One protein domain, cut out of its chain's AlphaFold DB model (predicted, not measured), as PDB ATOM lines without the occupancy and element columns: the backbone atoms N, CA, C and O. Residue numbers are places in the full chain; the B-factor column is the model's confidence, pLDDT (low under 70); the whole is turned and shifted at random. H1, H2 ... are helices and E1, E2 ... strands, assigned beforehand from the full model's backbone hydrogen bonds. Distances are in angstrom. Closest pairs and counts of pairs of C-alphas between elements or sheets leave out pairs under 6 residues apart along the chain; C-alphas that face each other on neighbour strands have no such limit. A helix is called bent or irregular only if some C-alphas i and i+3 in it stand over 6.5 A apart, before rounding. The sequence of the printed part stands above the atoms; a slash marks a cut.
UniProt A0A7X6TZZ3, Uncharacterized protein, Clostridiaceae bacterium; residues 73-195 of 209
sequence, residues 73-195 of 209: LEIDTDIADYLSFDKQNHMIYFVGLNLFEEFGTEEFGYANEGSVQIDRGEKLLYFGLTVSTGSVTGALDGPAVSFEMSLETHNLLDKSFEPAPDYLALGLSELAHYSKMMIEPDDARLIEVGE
ATOM      1  N   LEU A  73       6.347 -10.396 -49.656       91.06
ATOM      2  CA  LEU A  73       5.967  -8.991 -49.628       91.06
ATOM      3  C   LEU A  73       5.152  -8.683 -48.374       91.06
ATOM      4  O   LEU A  73       4.044  -9.187 -48.215       91.06
ATOM      5  N   GLU A  74       5.679  -7.823 -47.509       93.06
ATOM      6  CA  GLU A  74       4.928  -7.271 -46.380       93.06
ATOM      7  C   GLU A  74       3.800  -6.357 -46.881       93.06
ATOM      8  O   GLU A  74       4.007  -5.492 -47.738       93.06
ATOM      9  N   ILE A  75       2.600  -6.560 -46.344       92.81
ATOM     10  CA  ILE A  75       1.386  -5.843 -46.717       92.81
ATOM     11  C   ILE A  75       0.945  -4.983 -45.533       92.81
ATOM     12  O   ILE A  75       0.598  -5.502 -44.475       92.81
ATOM     13  N   ASP A  76       0.919  -3.666 -45.730       91.06
ATOM     14  CA  ASP A  76       0.381  -2.718 -44.750       91.06
ATOM     15  C   ASP A  76      -1.155  -2.724 -44.812       91.06
ATOM     16  O   ASP A  76      -1.754  -2.352 -45.827       91.06
ATOM     17  N   THR A  77      -1.797  -3.205 -43.749       89.56
ATOM     18  CA  THR A  77      -3.248  -3.389 -43.670       89.56
ATOM     19  C   THR A  77      -3.742  -3.315 -42.226       89.56
ATOM     20  O   THR A  77      -2.986  -3.523 -41.285       89.56
ATOM     21  N   ASP A  78      -5.030  -3.021 -42.043       91.00
ATOM     22  CA  ASP A  78      -5.710  -3.063 -40.750       91.00
ATOM     23  C   ASP A  78      -6.256  -4.455 -40.385       91.00
ATOM     24  O   ASP A  78      -6.739  -4.618 -39.269       91.00
ATOM     25  N   ILE A  79      -6.147  -5.447 -41.281       91.62
ATOM     26  CA  ILE A  79      -6.653  -6.824 -41.108       91.62
ATOM     27  C   ILE A  79      -5.857  -7.626 -40.060       91.62
ATOM     28  O   ILE A  79      -6.405  -8.518 -39.403       91.62
ATOM     29  N   ALA A  80      -4.556  -7.363 -39.933       92.94
ATOM     30  CA  ALA A  80      -3.655  -8.072 -39.030       92.94
ATOM     31  C   ALA A  80      -2.488  -7.170 -38.607       92.94
ATOM     32  O   ALA A  80      -2.123  -6.254 -39.342       92.94
ATOM     33  N   ASP A  81      -1.877  -7.450 -37.453       92.00
ATOM     34  CA  ASP A  81      -0.699  -6.709 -36.971       92.00
ATOM     35  C   ASP A  81       0.525  -6.892 -37.884       92.00
ATOM     36  O   ASP A  81       1.355  -5.992 -38.019       92.00
ATOM     37  N   TYR A  82       0.641  -8.065 -38.504       93.69
ATOM     38  CA  TYR A  82       1.617  -8.362 -39.543       93.69
ATOM     39  C   TYR A  82       0.977  -9.261 -40.595       93.69
ATOM     40  O   TYR A  82       0.312 -10.243 -40.257       93.69
ATOM     41  N   LEU A  83       1.206  -8.946 -41.868       95.75
ATOM     42  CA  LEU A  83       0.749  -9.747 -42.995       95.75
ATOM     43  C   LEU A  83       1.819  -9.749 -44.084       95.75
ATOM     44  O   LEU A  83       2.311  -8.696 -44.487       95.75
ATOM     45  N   SER A  84       2.164 -10.931 -44.586       95.56
ATOM     46  CA  SER A  84       3.068 -11.085 -45.722       95.56
ATOM     47  C   SER A  84       2.474 -11.998 -46.781       95.56
ATOM     48  O   SER A  84       1.804 -12.979 -46.463       95.56
ATOM     49  N   PHE A  85       2.744 -11.687 -48.043       95.88
ATOM     50  CA  PHE A  85       2.243 -12.420 -49.194       95.88
ATOM     51  C   PHE A  85       3.387 -13.032 -50.001       95.88
ATOM     52  O   PHE A  85       4.312 -12.335 -50.412       95.88
ATOM     53  N   ASP A  86       3.286 -14.331 -50.253       94.31
ATOM     54  CA  ASP A  86       4.112 -15.076 -51.190       94.31
ATOM     55  C   ASP A  86       3.327 -15.277 -52.489       94.31
ATOM     56  O   ASP A  86       2.394 -16.083 -52.589       94.31
ATOM     57  N   LYS A  87       3.740 -14.526 -53.512       90.25
ATOM     58  CA  LYS A  87       3.115 -14.535 -54.837       90.25
ATOM     59  C   LYS A  87       3.345 -15.839 -55.600       90.25
ATOM     60  O   LYS A  87       2.544 -16.165 -56.474       90.25
ATOM     61  N   GLN A  88       4.426 -16.565 -55.314       89.88
ATOM     62  CA  GLN A  88       4.745 -17.814 -56.007       89.88
ATOM     63  C   GLN A  88       3.846 -18.947 -55.519       89.88
ATOM     64  O   GLN A  88       3.356 -19.732 -56.329       89.88
ATOM     65  N   ASN A  89       3.602 -18.993 -54.209       91.62
ATOM     66  CA  ASN A  89       2.797 -20.035 -53.575       91.62
ATOM     67  C   ASN A  89       1.335 -19.637 -53.336       91.62
ATOM     68  O   ASN A  89       0.576 -20.452 -52.810       91.62
ATOM     69  N   HIS A  90       0.936 -18.421 -53.732       94.25
ATOM     70  CA  HIS A  90      -0.408 -17.872 -53.518       94.25
ATOM     71  C   HIS A  90      -0.815 -17.935 -52.040       94.25
ATOM     72  O   HIS A  90      -1.912 -18.382 -51.695       94.25
ATOM     73  N   MET A  91       0.114 -17.540 -51.169       96.12
ATOM     74  CA  MET A  91       0.023 -17.760 -49.732       96.12
ATOM     75  C   MET A  91       0.145 -16.448 -48.968       96.12
ATOM     76  O   MET A  91       1.051 -15.656 -49.201       96.12
ATOM     77  N   ILE A  92      -0.752 -16.245 -48.014       97.06
ATOM     78  CA  ILE A  92      -0.645 -15.221 -46.987       97.06
ATOM     79  C   ILE A  92      -0.193 -15.887 -45.698       97.06
ATOM     80  O   ILE A  92      -0.738 -16.916 -45.308       97.06
ATOM     81  N   TYR A  93       0.750 -15.259 -45.013       96.94
ATOM     82  CA  TYR A  93       1.043 -15.504 -43.608       96.94
ATOM     83  C   TYR A  93       0.636 -14.267 -42.803       96.94
ATOM     84  O   TYR A  93       0.832 -13.141 -43.265       96.94
ATOM     85  N   PHE A  94       0.057 -14.463 -41.621       95.38
ATOM     86  CA  PHE A  94      -0.397 -13.372 -40.766       95.38
ATOM     87  C   PHE A  94      -0.116 -13.638 -39.285       95.38
ATOM     88  O   PHE A  94      -0.112 -14.780 -38.822       95.38
ATOM     89  N   VAL A  95       0.045 -12.552 -38.529       92.81
ATOM     90  CA  VAL A  95       0.098 -12.534 -37.062       92.81
ATOM     91  C   VAL A  95      -0.850 -11.449 -36.563       92.81
ATOM     92  O   VAL A  95      -0.874 -10.345 -37.105       92.81
ATOM     93  N   GLY A  96      -1.627 -11.756 -35.527       91.06
ATOM     94  CA  GLY A  96      -2.562 -10.810 -34.921       91.06
ATOM     95  C   GLY A  96      -3.740 -10.476 -35.834       91.06
ATOM     96  O   GLY A  96      -4.113  -9.312 -35.947       91.06
ATOM     97  N   LEU A  97      -4.321 -11.479 -36.501       92.25
ATOM     98  CA  LEU A  97      -5.553 -11.335 -37.277       92.25
ATOM     99  C   LEU A  97      -6.663 -10.803 -36.367       92.25
ATOM    100  O   LEU A  97      -7.037 -11.452 -35.388       92.25
ATOM    101  N   ASN A  98      -7.178  -9.620 -36.685       88.00
ATOM    102  CA  ASN A  98      -8.128  -8.894 -35.839       88.00
ATOM    103  C   ASN A  98      -9.514  -8.741 -36.497       88.00
ATOM    104  O   ASN A  98     -10.470  -8.339 -35.835       88.00
ATOM    105  N   LEU A  99      -9.626  -9.088 -37.785       88.62
ATOM    106  CA  LEU A  99     -10.848  -8.953 -38.577       88.62
ATOM    107  C   LEU A  99     -11.986  -9.862 -38.085       88.62
ATOM    108  O   LEU A  99     -13.159  -9.503 -38.196       88.62
ATOM    109  N   PHE A 100     -11.638 -11.030 -37.545       89.81
ATOM    110  CA  PHE A 100     -12.581 -12.027 -37.046       89.81
ATOM    111  C   PHE A 100     -12.415 -12.157 -35.531       89.81
ATOM    112  O   PHE A 100     -11.402 -12.671 -35.048       89.81
ATOM    113  N   GLU A 101     -13.396 -11.641 -34.785       86.44
ATOM    114  CA  GLU A 101     -13.312 -11.491 -33.329       86.44
ATOM    115  C   GLU A 101     -13.013 -12.823 -32.629       86.44
ATOM    116  O   GLU A 101     -12.220 -12.851 -31.692       86.44
ATOM    117  N   GLU A 102     -13.571 -13.938 -33.110       86.19
ATOM    118  CA  GLU A 102     -13.407 -15.268 -32.517       86.19
ATOM    119  C   GLU A 102     -11.953 -15.763 -32.447       86.19
ATOM    120  O   GLU A 102     -11.642 -16.603 -31.605       86.19
ATOM    121  N   PHE A 103     -11.059 -15.241 -33.294       86.19
ATOM    122  CA  PHE A 103      -9.643 -15.619 -33.310       86.19
ATOM    123  C   PHE A 103      -8.755 -14.649 -32.517       86.19
ATOM    124  O   PHE A 103      -7.588 -14.950 -32.265       86.19
ATOM    125  N   GLY A 104      -9.279 -13.481 -32.135       75.19
ATOM    126  CA  GLY A 104      -8.513 -12.375 -31.550       75.19
ATOM    127  C   GLY A 104      -8.863 -12.039 -30.099       75.19
ATOM    128  O   GLY A 104      -8.380 -11.032 -29.583       75.19
ATOM    129  N   THR A 105      -9.719 -12.817 -29.431       76.06
ATOM    130  CA  THR A 105     -10.137 -12.505 -28.058       76.06
ATOM    131  C   THR A 105      -9.175 -13.041 -26.998       76.06
ATOM    132  O   THR A 105      -8.670 -14.163 -27.083       76.06
ATOM    133  N   GLU A 106      -9.052 -12.288 -25.896       78.94
ATOM    134  CA  GLU A 106      -8.394 -12.742 -24.658       78.94
ATOM    135  C   GLU A 106      -9.038 -14.004 -24.052       78.94
ATOM    136  O   GLU A 106      -8.464 -14.610 -23.145       78.94
ATOM    137  N   GLU A 107     -10.230 -14.397 -24.526       76.56
ATOM    138  CA  GLU A 107     -10.903 -15.642 -24.142       76.56
ATOM    139  C   GLU A 107     -10.113 -16.868 -24.595       76.56
ATOM    140  O   GLU A 107     -10.048 -17.833 -23.842       76.56
ATOM    141  N   PHE A 108      -9.476 -16.823 -25.767       69.19
ATOM    142  CA  PHE A 108      -8.775 -17.976 -26.338       69.19
ATOM    143  C   PHE A 108      -7.247 -17.854 -26.305       69.19
ATOM    144  O   PHE A 108      -6.551 -18.854 -26.483       69.19
ATOM    145  N   GLY A 109      -6.720 -16.659 -26.033       70.12
ATOM    146  CA  GLY A 109      -5.293 -16.401 -25.864       70.12
ATOM    147  C   GLY A 109      -4.936 -14.943 -26.137       70.12
ATOM    148  O   GLY A 109      -5.802 -14.078 -26.129       70.12
ATOM    149  N   TYR A 110      -3.653 -14.649 -26.334       72.31
ATOM    150  CA  TYR A 110      -3.162 -13.268 -26.443       72.31
ATOM    151  C   TYR A 110      -2.814 -12.844 -27.866       72.31
ATOM    152  O   TYR A 110      -2.839 -11.654 -28.167       72.31
ATOM    153  N   ALA A 111      -2.450 -13.796 -28.719       85.75
ATOM    154  CA  ALA A 111      -2.072 -13.538 -30.100       85.75
ATOM    155  C   ALA A 111      -2.427 -14.746 -30.957       85.75
ATOM    156  O   ALA A 111      -2.276 -15.879 -30.501       85.75
ATOM    157  N   ASN A 112      -2.860 -14.514 -32.189       91.38
ATOM    158  CA  ASN A 112      -3.061 -15.568 -33.173       91.38
ATOM    159  C   ASN A 112      -2.031 -15.462 -34.298       91.38
ATOM    160  O   ASN A 112      -1.494 -14.389 -34.568       91.38
ATOM    161  N   GLU A 113      -1.755 -16.593 -34.925       93.44
ATOM    162  CA  GLU A 113      -0.829 -16.720 -36.041       93.44
ATOM    163  C   GLU A 113      -1.369 -17.776 -36.993       93.44
ATOM    164  O   GLU A 113      -1.963 -18.770 -36.567       93.44
ATOM    165  N   GLY A 114      -1.193 -17.558 -38.288       95.56
ATOM    166  CA  GLY A 114      -1.718 -18.482 -39.269       95.56
ATOM    167  C   GLY A 114      -1.367 -18.122 -40.695       95.56
ATOM    168  O   GLY A 114      -0.547 -17.248 -40.982       95.56
ATOM    169  N   SER A 115      -2.004 -18.843 -41.606       97.69
ATOM    170  CA  SER A 115      -1.804 -18.669 -43.030       97.69
ATOM    171  C   SER A 115      -3.026 -19.069 -43.835       97.69
ATOM    172  O   SER A 115      -3.822 -19.912 -43.411       97.69
ATOM    173  N   VAL A 116      -3.111 -18.516 -45.041       98.44
ATOM    174  CA  VAL A 116      -4.067 -18.931 -46.064       98.44
ATOM    175  C   VAL A 116      -3.327 -19.202 -47.360       98.44
ATOM    176  O   VAL A 116      -2.511 -18.383 -47.765       98.44
ATOM    177  N   GLN A 117      -3.610 -20.319 -48.021       98.12
ATOM    178  CA  GLN A 117      -2.990 -20.687 -49.291       98.12
ATOM    179  C   GLN A 117      -4.044 -21.056 -50.330       98.12
ATOM    180  O   GLN A 117      -4.990 -21.778 -50.025       98.12
ATOM    181  N   ILE A 118      -3.841 -20.617 -51.572       98.12
ATOM    182  CA  ILE A 118      -4.617 -21.065 -52.728       98.12
ATOM    183  C   ILE A 118      -3.802 -22.050 -53.570       98.12
ATOM    184  O   ILE A 118      -2.811 -21.686 -54.202       98.12
ATOM    185  N   ASP A 119      -4.272 -23.291 -53.669       97.00
ATOM    186  CA  ASP A 119      -3.797 -24.237 -54.677       97.00
ATOM    187  C   ASP A 119      -4.685 -24.142 -55.919       97.00
ATOM    188  O   ASP A 119      -5.836 -24.583 -55.942       97.00
ATOM    189  N   ARG A 120      -4.141 -23.571 -56.995       92.94
ATOM    190  CA  ARG A 120      -4.856 -23.413 -58.269       92.94
ATOM    191  C   ARG A 120      -5.005 -24.714 -59.056       92.94
ATOM    192  O   ARG A 120      -5.888 -24.796 -59.911       92.94
ATOM    193  N   GLY A 121      -4.124 -25.687 -58.831       94.88
ATOM    194  CA  GLY A 121      -4.166 -26.989 -59.489       94.88
ATOM    195  C   GLY A 121      -5.353 -27.803 -58.993       94.88
ATOM    196  O   GLY A 121      -6.163 -28.264 -59.800       94.88
ATOM    197  N   GLU A 122      -5.490 -27.889 -57.672       95.62
ATOM    198  CA  GLU A 122      -6.596 -28.586 -57.006       95.62
ATOM    199  C   GLU A 122      -7.843 -27.699 -56.826       95.62
ATOM    200  O   GLU A 122      -8.938 -28.198 -56.573       95.62
ATOM    201  N   LYS A 123      -7.702 -26.382 -57.034       97.50
ATOM    202  CA  LYS A 123      -8.746 -25.355 -56.854       97.50
ATOM    203  C   LYS A 123      -9.261 -25.306 -55.416       97.50
ATOM    204  O   LYS A 123     -10.473 -25.292 -55.174       97.50
ATOM    205  N   LEU A 124      -8.319 -25.284 -54.482       98.31
ATOM    206  CA  LEU A 124      -8.566 -25.322 -53.049       98.31
ATOM    207  C   LEU A 124      -8.002 -24.083 -52.366       98.31
ATOM    208  O   LEU A 124      -6.948 -23.579 -52.747       98.31
ATOM    209  N   LEU A 125      -8.709 -23.633 -51.336       98.69
ATOM    210  CA  LEU A 125      -8.199 -22.716 -50.331       98.69
ATOM    211  C   LEU A 125      -7.970 -23.492 -49.039       98.69
ATOM    212  O   LEU A 125      -8.885 -24.153 -48.547       98.69
ATOM    213  N   TYR A 126      -6.766 -23.372 -48.492       98.62
ATOM    214  CA  TYR A 126      -6.377 -23.913 -47.198       98.62
ATOM    215  C   TYR A 126      -6.246 -22.766 -46.212       98.62
ATOM    216  O   TYR A 126      -5.497 -21.823 -46.462       98.62
ATOM    217  N   PHE A 127      -6.950 -22.852 -45.093       98.62
ATOM    218  CA  PHE A 127      -6.828 -21.915 -43.985       98.62
ATOM    219  C   PHE A 127      -6.320 -22.659 -42.753       98.62
ATOM    220  O   PHE A 127      -6.810 -23.746 -42.437       98.62
ATOM    221  N   GLY A 128      -5.380 -22.055 -42.031       97.81
ATOM    222  CA  GLY A 128      -4.908 -22.547 -40.742       97.81
ATOM    223  C   GLY A 128      -4.562 -21.396 -39.808       97.81
ATOM    224  O   GLY A 128      -3.932 -20.430 -40.228       97.81
ATOM    225  N   LEU A 129      -4.974 -21.503 -38.548       95.75
ATOM    226  CA  LEU A 129      -4.704 -20.522 -37.503       95.75
ATOM    227  C   LEU A 129      -4.545 -21.221 -36.155       95.75
ATOM    228  O   LEU A 129      -5.332 -22.102 -35.806       95.75
ATOM    229  N   THR A 130      -3.577 -20.772 -35.366       93.81
ATOM    230  CA  THR A 130      -3.399 -21.158 -33.967       93.81
ATOM    231  C   THR A 130      -3.443 -19.915 -33.092       93.81
ATOM    232  O   THR A 130      -2.864 -18.881 -33.421       93.81
ATOM    233  N   VAL A 131      -4.128 -20.006 -31.953       91.44
ATOM    234  CA  VAL A 131      -4.105 -18.961 -30.928       91.44
ATOM    235  C   VAL A 131      -3.086 -19.336 -29.865       91.44
ATOM    236  O   VAL A 131      -3.153 -20.411 -29.282       91.44
ATOM    237  N   SER A 132      -2.138 -18.451 -29.591       86.38
ATOM    238  CA  SER A 132      -1.122 -18.618 -28.557       86.38
ATOM    239  C   SER A 132      -1.602 -18.092 -27.202       86.38
ATOM    240  O   SER A 132      -2.201 -17.019 -27.087       86.38
ATOM    241  N   THR A 133      -1.307 -18.836 -26.137       73.06
ATOM    242  CA  THR A 133      -1.738 -18.506 -24.764       73.06
ATOM    243  C   THR A 133      -0.642 -17.857 -23.911       73.06
ATOM    244  O   THR A 133      -0.799 -17.719 -22.698       73.06
ATOM    245  N   GLY A 134       0.459 -17.394 -24.516       62.84
ATOM    246  CA  GLY A 134       1.574 -16.757 -23.804       62.84
ATOM    247  C   GLY A 134       2.132 -15.518 -24.506       62.84
ATOM    248  O   GLY A 134       1.919 -15.305 -25.692       62.84
ATOM    249  N   SER A 135       2.877 -14.690 -23.764       52.53
ATOM    250  CA  SER A 135       3.655 -13.587 -24.353       52.53
ATOM    251  C   SER A 135       4.851 -14.123 -25.157       52.53
ATOM    252  O   SER A 135       5.365 -15.191 -24.835       52.53
ATOM    253  N   VAL A 136       5.304 -13.360 -26.159       49.75
ATOM    254  CA  VAL A 136       6.316 -13.655 -27.209       49.75
ATOM    255  C   VAL A 136       7.535 -14.511 -26.794       49.75
ATOM    256  O   VAL A 136       8.138 -15.171 -27.631       49.75
ATOM    257  N   THR A 137       7.919 -14.563 -25.515       47.00
ATOM    258  CA  THR A 137       9.062 -15.355 -25.013       47.00
ATOM    259  C   THR A 137       8.694 -16.678 -24.318       47.00
ATOM    260  O   THR A 137       9.556 -17.297 -23.696       47.00
ATOM    261  N   GLY A 138       7.434 -17.114 -24.388       53.00
ATOM    262  CA  GLY A 138       6.928 -18.350 -23.770       53.00
ATOM    263  C   GLY A 138       5.547 -18.763 -24.285       53.00
ATOM    264  O   GLY A 138       4.764 -19.337 -23.532       53.00
ATOM    265  N   ALA A 139       5.230 -18.402 -25.531       64.06
ATOM    266  CA  ALA A 139       3.974 -18.748 -26.176       64.06
ATOM    267  C   ALA A 139       3.824 -20.271 -26.253       64.06
ATOM    268  O   ALA A 139       4.707 -20.971 -26.746       64.06
ATOM    269  N   LEU A 140       2.718 -20.772 -25.711       79.44
ATOM    270  CA  LEU A 140       2.285 -22.145 -25.904       79.44
ATOM    271  C   LEU A 140       1.105 -22.133 -26.856       79.44
ATOM    272  O   LEU A 140       0.193 -21.311 -26.694       79.44
ATOM    273  N   ASP A 141       1.140 -23.056 -27.809       84.06
ATOM    274  CA  ASP A 141       0.052 -23.271 -28.751       84.06
ATOM    275  C   ASP A 141      -1.225 -23.570 -27.971       84.06
ATOM    276  O   ASP A 141      -1.260 -24.461 -27.120       84.06
ATOM    277  N   GLY A 142      -2.254 -22.773 -28.220       89.31
ATOM    278  CA  GLY A 142      -3.599 -22.948 -27.703       89.31
ATOM    279  C   GLY A 142      -4.496 -23.624 -28.729       89.31
ATOM    280  O   GLY A 142      -4.060 -24.580 -29.371       89.31
ATOM    281  N   PRO A 143      -5.771 -23.215 -28.838       92.88
ATOM    282  CA  PRO A 143      -6.667 -23.823 -29.806       92.88
ATOM    283  C   PRO A 143      -6.217 -23.522 -31.238       92.88
ATOM    284  O   PRO A 143      -5.681 -22.445 -31.520       92.88
ATOM    285  N   ALA A 144      -6.481 -24.460 -32.144       94.94
ATOM    286  CA  ALA A 144      -6.204 -24.305 -33.565       94.94
ATOM    287  C   ALA A 144      -7.451 -24.570 -34.410       94.94
ATOM    288  O   ALA A 144      -8.280 -25.423 -34.086       94.94
ATOM    289  N   VAL A 145      -7.567 -23.831 -35.508       97.44
ATOM    290  CA  VAL A 145      -8.641 -23.937 -36.495       97.44
ATOM    291  C   VAL A 145      -8.005 -24.114 -37.861       97.44
ATOM    292  O   VAL A 145      -7.144 -23.332 -38.255       97.44
ATOM    293  N   SER A 146      -8.443 -25.124 -38.602       98.44
ATOM    294  CA  SER A 146      -8.071 -25.290 -40.005       98.44
ATOM    295  C   SER A 146      -9.253 -25.772 -40.829       98.44
ATOM    296  O   SER A 146     -10.137 -26.463 -40.319       98.44
ATOM    297  N   PHE A 147      -9.290 -25.386 -42.098       98.81
ATOM    298  CA  PHE A 147     -10.289 -25.878 -43.036       98.81
ATOM    299  C   PHE A 147      -9.802 -25.807 -44.478       98.81
ATOM    300  O   PHE A 147      -8.911 -25.028 -44.827       98.81
ATOM    301  N   GLU A 148     -10.447 -26.616 -45.311       98.75
ATOM    302  CA  GLU A 148     -10.274 -26.641 -46.756       98.75
ATOM    303  C   GLU A 148     -11.585 -26.245 -47.430       98.75
ATOM    304  O   GLU A 148     -12.652 -26.782 -47.112       98.75
ATOM    305  N   MET A 149     -11.514 -25.326 -48.388       98.75
ATOM    306  CA  MET A 149     -12.667 -24.857 -49.149       98.75
ATOM    307  C   MET A 149     -12.435 -25.027 -50.651       98.75
ATOM    308  O   MET A 149     -11.376 -24.697 -51.180       98.75
ATOM    309  N   SER A 150     -13.452 -25.513 -51.360       98.38
ATOM    310  CA  SER A 150     -13.450 -25.554 -52.824       98.38
ATOM    311  C   SER A 150     -13.636 -24.153 -53.407       98.38
ATOM    312  O   SER A 150     -14.677 -23.544 -53.183       98.38
ATOM    313  N   LEU A 151     -12.716 -23.695 -54.257       98.06
ATOM    314  CA  LEU A 151     -12.827 -22.405 -54.960       98.06
ATOM    315  C   LEU A 151     -13.904 -22.400 -56.059       98.06
ATOM    316  O   LEU A 151     -14.307 -21.359 -56.558       98.06
ATOM    317  N   GLU A 152     -14.381 -23.569 -56.494       97.00
ATOM    318  CA  GLU A 152     -15.424 -23.644 -57.529       97.00
ATOM    319  C   GLU A 152     -16.838 -23.600 -56.954       97.00
ATOM    320  O   GLU A 152     -17.779 -23.188 -57.635       97.00
ATOM    321  N   THR A 153     -17.004 -24.112 -55.736       97.88
ATOM    322  CA  THR A 153     -18.328 -24.318 -55.134       97.88
ATOM    323  C   THR A 153     -18.515 -23.609 -53.800       97.88
ATOM    324  O   THR A 153     -19.643 -23.574 -53.316       97.88
ATOM    325  N   HIS A 154     -17.431 -23.095 -53.214       97.56
ATOM    326  CA  HIS A 154     -17.347 -22.514 -51.869       97.56
ATOM    327  C   HIS A 154     -17.905 -23.428 -50.771       97.56
ATOM    328  O   HIS A 154     -18.335 -22.982 -49.713       97.56
ATOM    329  N   ASN A 155     -17.904 -24.739 -51.019       98.06
ATOM    330  CA  ASN A 155     -18.221 -25.719 -49.994       98.06
ATOM    331  C   ASN A 155     -16.954 -26.069 -49.217       98.06
ATOM    332  O   ASN A 155     -15.884 -26.244 -49.810       98.06
ATOM    333  N   LEU A 156     -17.109 -26.251 -47.907       98.44
ATOM    334  CA  LEU A 156     -16.085 -26.858 -47.066       98.44
ATOM    335  C   LEU A 156     -15.904 -28.325 -47.462       98.44
ATOM    336  O   LEU A 156     -16.883 -29.061 -47.615       98.44
ATOM    337  N   LEU A 157     -14.653 -28.732 -47.630       98.31
ATOM    338  CA  LEU A 157     -14.274 -30.110 -47.938       98.31
ATOM    339  C   LEU A 157     -13.798 -30.841 -46.687       98.31
ATOM    340  O   LEU A 157     -14.182 -31.991 -46.471       98.31
ATOM    341  N   ASP A 158     -13.023 -30.146 -45.858       98.44
ATOM    342  CA  ASP A 158     -12.563 -30.617 -44.560       98.44
ATOM    343  C   ASP A 158     -12.477 -29.455 -43.566       98.44
ATOM    344  O   ASP A 158     -12.383 -28.288 -43.954       98.44
ATOM    345  N   LYS A 159     -12.537 -29.778 -42.274       98.31
ATOM    346  CA  LYS A 159     -12.304 -28.835 -41.181       98.31
ATOM    347  C   LYS A 159     -11.853 -29.561 -39.921       98.31
ATOM    348  O   LYS A 159     -12.371 -30.626 -39.583       98.31
ATOM    349  N   SER A 160     -10.945 -28.936 -39.184       98.31
ATOM    350  CA  SER A 160     -10.443 -29.427 -37.906       98.31
ATOM    351  C   SER A 160     -10.421 -28.307 -36.872       98.31
ATOM    352  O   SER A 160      -9.999 -27.182 -37.156       98.31
ATOM    353  N   PHE A 161     -10.861 -28.644 -35.660       97.62
ATOM    354  CA  PHE A 161     -10.792 -27.790 -34.481       97.62
ATOM    355  C   PHE A 161     -10.014 -28.540 -33.408       97.62
ATOM    356  O   PHE A 161     -10.466 -29.569 -32.896       97.62
ATOM    357  N   GLU A 162      -8.823 -28.049 -33.091       95.88
ATOM    358  CA  GLU A 162      -7.986 -28.636 -32.055       95.88
ATOM    359  C   GLU A 162      -8.130 -27.828 -30.767       95.88
ATOM    360  O   GLU A 162      -7.977 -26.604 -30.779       95.88
ATOM    361  N   PRO A 163      -8.440 -28.480 -29.634       94.50
ATOM    362  CA  PRO A 163      -8.501 -27.787 -28.366       94.50
ATOM    363  C   PRO A 163      -7.091 -27.457 -27.874       94.50
ATOM    364  O   PRO A 163      -6.141 -28.205 -28.104       94.50
ATOM    365  N   ALA A 164      -6.982 -26.404 -27.069       92.12
ATOM    366  CA  ALA A 164      -5.766 -26.075 -26.349       92.12
ATOM    367  C   ALA A 164      -5.252 -27.265 -25.505       92.12
ATOM    368  O   ALA A 164      -6.046 -28.089 -25.012       92.12
ATOM    369  N   PRO A 165      -3.935 -27.342 -25.244       91.25
ATOM    370  CA  PRO A 165      -3.348 -28.295 -24.316       91.25
ATOM    371  C   PRO A 165      -4.016 -28.301 -22.937       91.25
ATOM    372  O   PRO A 165      -4.703 -27.372 -22.515       91.25
ATOM    373  N   ASP A 166      -3.803 -29.392 -22.199       92.56
ATOM    374  CA  ASP A 166      -4.120 -29.397 -20.769       92.56
ATOM    375  C   ASP A 166      -2.983 -28.702 -20.012       92.56
ATOM    376  O   ASP A 166      -2.037 -29.355 -19.570       92.56
ATOM    377  N   TYR A 167      -3.040 -27.374 -19.906       89.75
ATOM    378  CA  TYR A 167      -1.992 -26.597 -19.240       89.75
ATOM    379  C   TYR A 167      -1.826 -27.005 -17.776       89.75
ATOM    380  O   TYR A 167      -0.705 -27.051 -17.268       89.75
ATOM    381  N   LEU A 168      -2.915 -27.397 -17.109       90.12
ATOM    382  CA  LEU A 168      -2.850 -27.888 -15.737       90.12
ATOM    383  C   LEU A 168      -2.051 -29.197 -15.639       90.12
ATOM    384  O   LEU A 168      -1.204 -29.328 -14.754       90.12
ATOM    385  N   ALA A 169      -2.269 -30.145 -16.556       91.62
ATOM    386  CA  ALA A 169      -1.486 -31.383 -16.618       91.62
ATOM    387  C   ALA A 169      -0.010 -31.144 -16.986       91.62
ATOM    388  O   ALA A 169       0.853 -31.934 -16.602       91.62
ATOM    389  N   LEU A 170       0.284 -30.044 -17.684       89.56
ATOM    390  CA  LEU A 170       1.643 -29.585 -17.982       89.56
ATOM    391  C   LEU A 170       2.297 -28.816 -16.818       89.56
ATOM    392  O   LEU A 170       3.461 -28.436 -16.912       89.56
ATOM    393  N   GLY A 171       1.584 -28.615 -15.704       89.88
ATOM    394  CA  GLY A 171       2.088 -27.900 -14.529       89.88
ATOM    395  C   GLY A 171       2.017 -26.374 -14.633       89.88
ATOM    396  O   GLY A 171       2.614 -25.688 -13.806       89.88
ATOM    397  N   LEU A 172       1.277 -25.847 -15.610       88.25
ATOM    398  CA  LEU A 172       1.136 -24.423 -15.921       88.25
ATOM    399  C   LEU A 172      -0.189 -23.898 -15.365       88.25
ATOM    400  O   LEU A 172      -1.176 -23.684 -16.071       88.25
ATOM    401  N   SER A 173      -0.233 -23.764 -14.041       89.62
ATOM    402  CA  SER A 173      -1.451 -23.421 -13.297       89.62
ATOM    403  C   SER A 173      -2.046 -22.053 -13.653       89.62
ATOM    404  O   SER A 173      -3.253 -21.856 -13.545       89.62
ATOM    405  N   GLU A 174      -1.208 -21.122 -14.091       87.25
ATOM    406  CA  GLU A 174      -1.549 -19.763 -14.503       87.25
ATOM    407  C   GLU A 174      -2.289 -19.703 -15.845       87.25
ATOM    408  O   GLU A 174      -3.007 -18.738 -16.089       87.25
ATOM    409  N   LEU A 175      -2.167 -20.748 -16.670       87.50
ATOM    410  CA  LEU A 175      -2.894 -20.909 -17.933       87.50
ATOM    411  C   LEU A 175      -4.037 -21.927 -17.813       87.50
ATOM    412  O   LEU A 175      -4.674 -22.278 -18.804       87.50
ATOM    413  N   ALA A 176      -4.320 -22.429 -16.607       88.94
ATOM    414  CA  ALA A 176      -5.286 -23.507 -16.411       88.94
ATOM    415  C   ALA A 176      -6.688 -23.158 -16.938       88.94
ATOM    416  O   ALA A 176      -7.377 -24.048 -17.430       88.94
ATOM    417  N   HIS A 177      -7.101 -21.885 -16.887       87.06
ATOM    418  CA  HIS A 177      -8.401 -21.451 -17.410       87.06
ATOM    419  C   HIS A 177      -8.508 -21.543 -18.934       87.06
ATOM    420  O   HIS A 177      -9.622 -21.695 -19.419       87.06
ATOM    421  N   TYR A 178      -7.388 -21.537 -19.664       88.50
ATOM    422  CA  TYR A 178      -7.352 -21.770 -21.111       88.50
ATOM    423  C   TYR A 178      -7.313 -23.258 -21.490       88.50
ATOM    424  O   TYR A 178      -7.372 -23.607 -22.668       88.50
ATOM    425  N   SER A 179      -7.193 -24.168 -20.515       90.88
ATOM    426  CA  SER A 179      -7.023 -25.597 -20.807       90.88
ATOM    427  C   SER A 179      -8.234 -26.158 -21.535       90.88
ATOM    428  O   SER A 179      -9.367 -25.993 -21.083       90.88
ATOM    429  N   LYS A 180      -7.987 -26.893 -22.624       92.12
ATOM    430  CA  LYS A 180      -9.025 -27.545 -23.443       92.12
ATOM    431  C   LYS A 180     -10.044 -26.604 -24.087       92.12
ATOM    432  O   LYS A 180     -11.042 -27.093 -24.615       92.12
ATOM    433  N   MET A 181      -9.816 -25.292 -24.062       91.44
ATOM    434  CA  MET A 181     -10.622 -24.361 -24.845       91.44
ATOM    435  C   MET A 181     -10.481 -24.664 -26.330       91.44
ATOM    436  O   MET A 181      -9.446 -25.154 -26.769       91.44
ATOM    437  N   MET A 182     -11.530 -24.390 -27.089       93.81
ATOM    438  CA  MET A 182     -11.609 -24.702 -28.507       93.81
ATOM    439  C   MET A 182     -12.416 -23.613 -29.195       93.81
ATOM    440  O   MET A 182     -13.391 -23.119 -28.628       93.81
ATOM    441  N   ILE A 183     -11.998 -23.257 -30.403       94.06
ATOM    442  CA  ILE A 183     -12.696 -22.302 -31.256       94.06
ATOM    443  C   ILE A 183     -13.396 -23.134 -32.329       94.06
ATOM    444  O   ILE A 183     -12.734 -23.808 -33.111       94.06
ATOM    445  N   GLU A 184     -14.730 -23.119 -32.343       95.56
ATOM    446  CA  GLU A 184     -15.545 -23.900 -33.286       95.56
ATOM    447  C   GLU A 184     -16.517 -22.988 -34.050       95.56
ATOM    448  O   GLU A 184     -17.711 -22.942 -33.728       95.56
ATOM    449  N   PRO A 185     -16.044 -22.228 -35.054       95.88
ATOM    450  CA  PRO A 185     -16.933 -21.466 -35.916       95.88
ATOM    451  C   PRO A 185     -17.849 -22.408 -36.709       95.88
ATOM    452  O   PRO A 185     -17.487 -23.544 -37.035       95.88
ATOM    453  N   ASP A 186     -19.053 -21.938 -37.031       97.19
ATOM    454  CA  ASP A 186     -19.971 -22.700 -37.875       97.19
ATOM    455  C   ASP A 186     -19.546 -22.685 -39.355       97.19
ATOM    456  O   ASP A 186     -18.676 -21.921 -39.775       97.19
ATOM    457  N   ASP A 187     -20.167 -23.547 -40.167       98.31
ATOM    458  CA  ASP A 187     -19.816 -23.674 -41.588       98.31
ATOM    459  C   ASP A 187     -19.977 -22.355 -42.347       98.31
ATOM    460  O   ASP A 187     -19.171 -22.045 -43.219       98.31
ATOM    461  N   ALA A 188     -21.005 -21.570 -42.014       97.88
ATOM    462  CA  ALA A 188     -21.254 -20.298 -42.678       97.88
ATOM    463  C   ALA A 188     -20.126 -19.301 -42.388       97.88
ATOM    464  O   ALA A 188     -19.679 -18.607 -43.299       97.88
ATOM    465  N   ARG A 189     -19.631 -19.273 -41.147       97.44
ATOM    466  CA  ARG A 189     -18.497 -18.446 -40.741       97.44
ATOM    467  C   ARG A 189     -17.195 -18.887 -41.405       97.44
ATOM    468  O   ARG A 189     -16.460 -18.037 -41.888       97.44
ATOM    469  N   LEU A 190     -16.917 -20.188 -41.478       98.38
ATOM    470  CA  LEU A 190     -15.714 -20.682 -42.161       98.38
ATOM    471  C   LEU A 190     -15.727 -20.348 -43.660       98.38
ATOM    472  O   LEU A 190     -14.704 -19.941 -44.205       98.38
ATOM    473  N   ILE A 191     -16.888 -20.459 -44.313       98.44
ATOM    474  CA  ILE A 191     -17.052 -20.056 -45.716       98.44
ATOM    475  C   ILE A 191     -16.841 -18.544 -45.870       98.44
ATOM    476  O   ILE A 191     -16.105 -18.134 -46.758       98.44
ATOM    477  N   GLU A 192     -17.410 -17.719 -44.984       98.31
ATOM    478  CA  GLU A 192     -17.202 -16.260 -44.978       98.31
ATOM    479  C   GLU A 192     -15.711 -15.894 -44.878       98.31
ATOM    480  O   GLU A 192     -15.228 -15.050 -45.635       98.31
ATOM    481  N   VAL A 193     -14.963 -16.561 -43.990       98.06
ATOM    482  CA  VAL A 193     -13.505 -16.393 -43.861       98.06
ATOM    483  C   VAL A 193     -12.791 -16.812 -45.151       98.06
ATOM    484  O   VAL A 193     -11.930 -16.081 -45.643       98.06
ATOM    485  N   GLY A 194     -13.155 -17.963 -45.723       98.19
ATOM    486  CA  GLY A 194     -12.571 -18.468 -46.966       98.19
ATOM    487  C   GLY A 194     -12.785 -17.522 -48.150       98.19
ATOM    488  O   GLY A 194     -11.822 -17.154 -48.818       98.19
ATOM    489  N   GLU A 195     -14.021 -17.080 -48.384       98.38
ATOM    490  CA  GLU A 195     -14.372 -16.163 -49.479       98.38
ATOM    491  C   GLU A 195     -13.675 -14.800 -49.337       98.38
ATOM    492  O   GLU A 195     -13.248 -14.201 -50.332       98.38
TER     493      GLU A 195
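This is residues 73 to 195 of the 209 residues of an uncharacterized protein of Clostridiaceae bacterium (UniProt A0A7X6TZZ3). One twisted wall of six antiparallel strands has a helix, H3, packed across one face over E4, E5 and E6. H2 lies beyond one end of the strands, off the sheet, while H1 only grazes it. The printed part has 123 residues, in the order E1 E2 H1 E3 E4 E5 E6 H2 H3; across the sheet the order is E1 E2 E3 E4 E5 E6. The class is mixed, helices and strands; the whole is compact, with a radius of gyration of the C-alphas of 15.1 A, yet elongated, spanning 46 by 30 by 21 A.

Find C-alpha 80 at (-3.655, -8.072, -39.030), where E1, residues 80 to 86, begins. Next come E2, 91 to 97; H1, 101 to 104; E3, 111 to 119, 26.9 A long; E4, 124 to 132, 26.5 A; E5, 141 to 150, 27.7 A; E6, 156 to 162, 17.1 A; and H2, 173 to 178, irregular, with C-alphas 174 and 177 7.6 A apart. H3, 187 to 195, 12.2 A, ends at C-alpha 195 (-14.372, -16.163, -49.479).

E3 to E6 form a meander, each strand the antiparallel neighbour of the one before. Look for N 115 and O 128, 2.9 A apart and within hydrogen-bond range, in the hairpin E3 and E4; also within hydrogen-bond range are N 127 and O 147, 2.9 A, in the hairpin E4 and E5, and N 146 and O 160, 3.0 A, in the hairpin E5 and E6. On the other side of E3, find N 94 and O 114 at 2.9 A for E2; E1 and E2 have N 84 and O 93 at 2.9 A. H3, at a height over the sheet of 8.7 A, runs across the strands, at 73 degrees to E4 on the local plane; it only just lies over E4, E5 and E6, with 3 C-alphas falling on each. Its closest C-alpha pair with E5 is Met 149 and Gly 194, 6.8 A. H1 grazes the sheet with residues 103 to 104; H2 is not on it and is apart from H3. Every O i to N i+4 pair is within range in H3; H2 has 0 of 2, but 2 of 3 O i to N i+3 pairs, and H1 is too short for an i+4 pair.

The C-alphas of Glu 152 and Gly 171 are the two farthest apart, 46.6 A. The printed part has no cut and no long link. Mean pLDDT of the printed part is 90.6; look for values under 70 at residue 108 and residues 134 to 139.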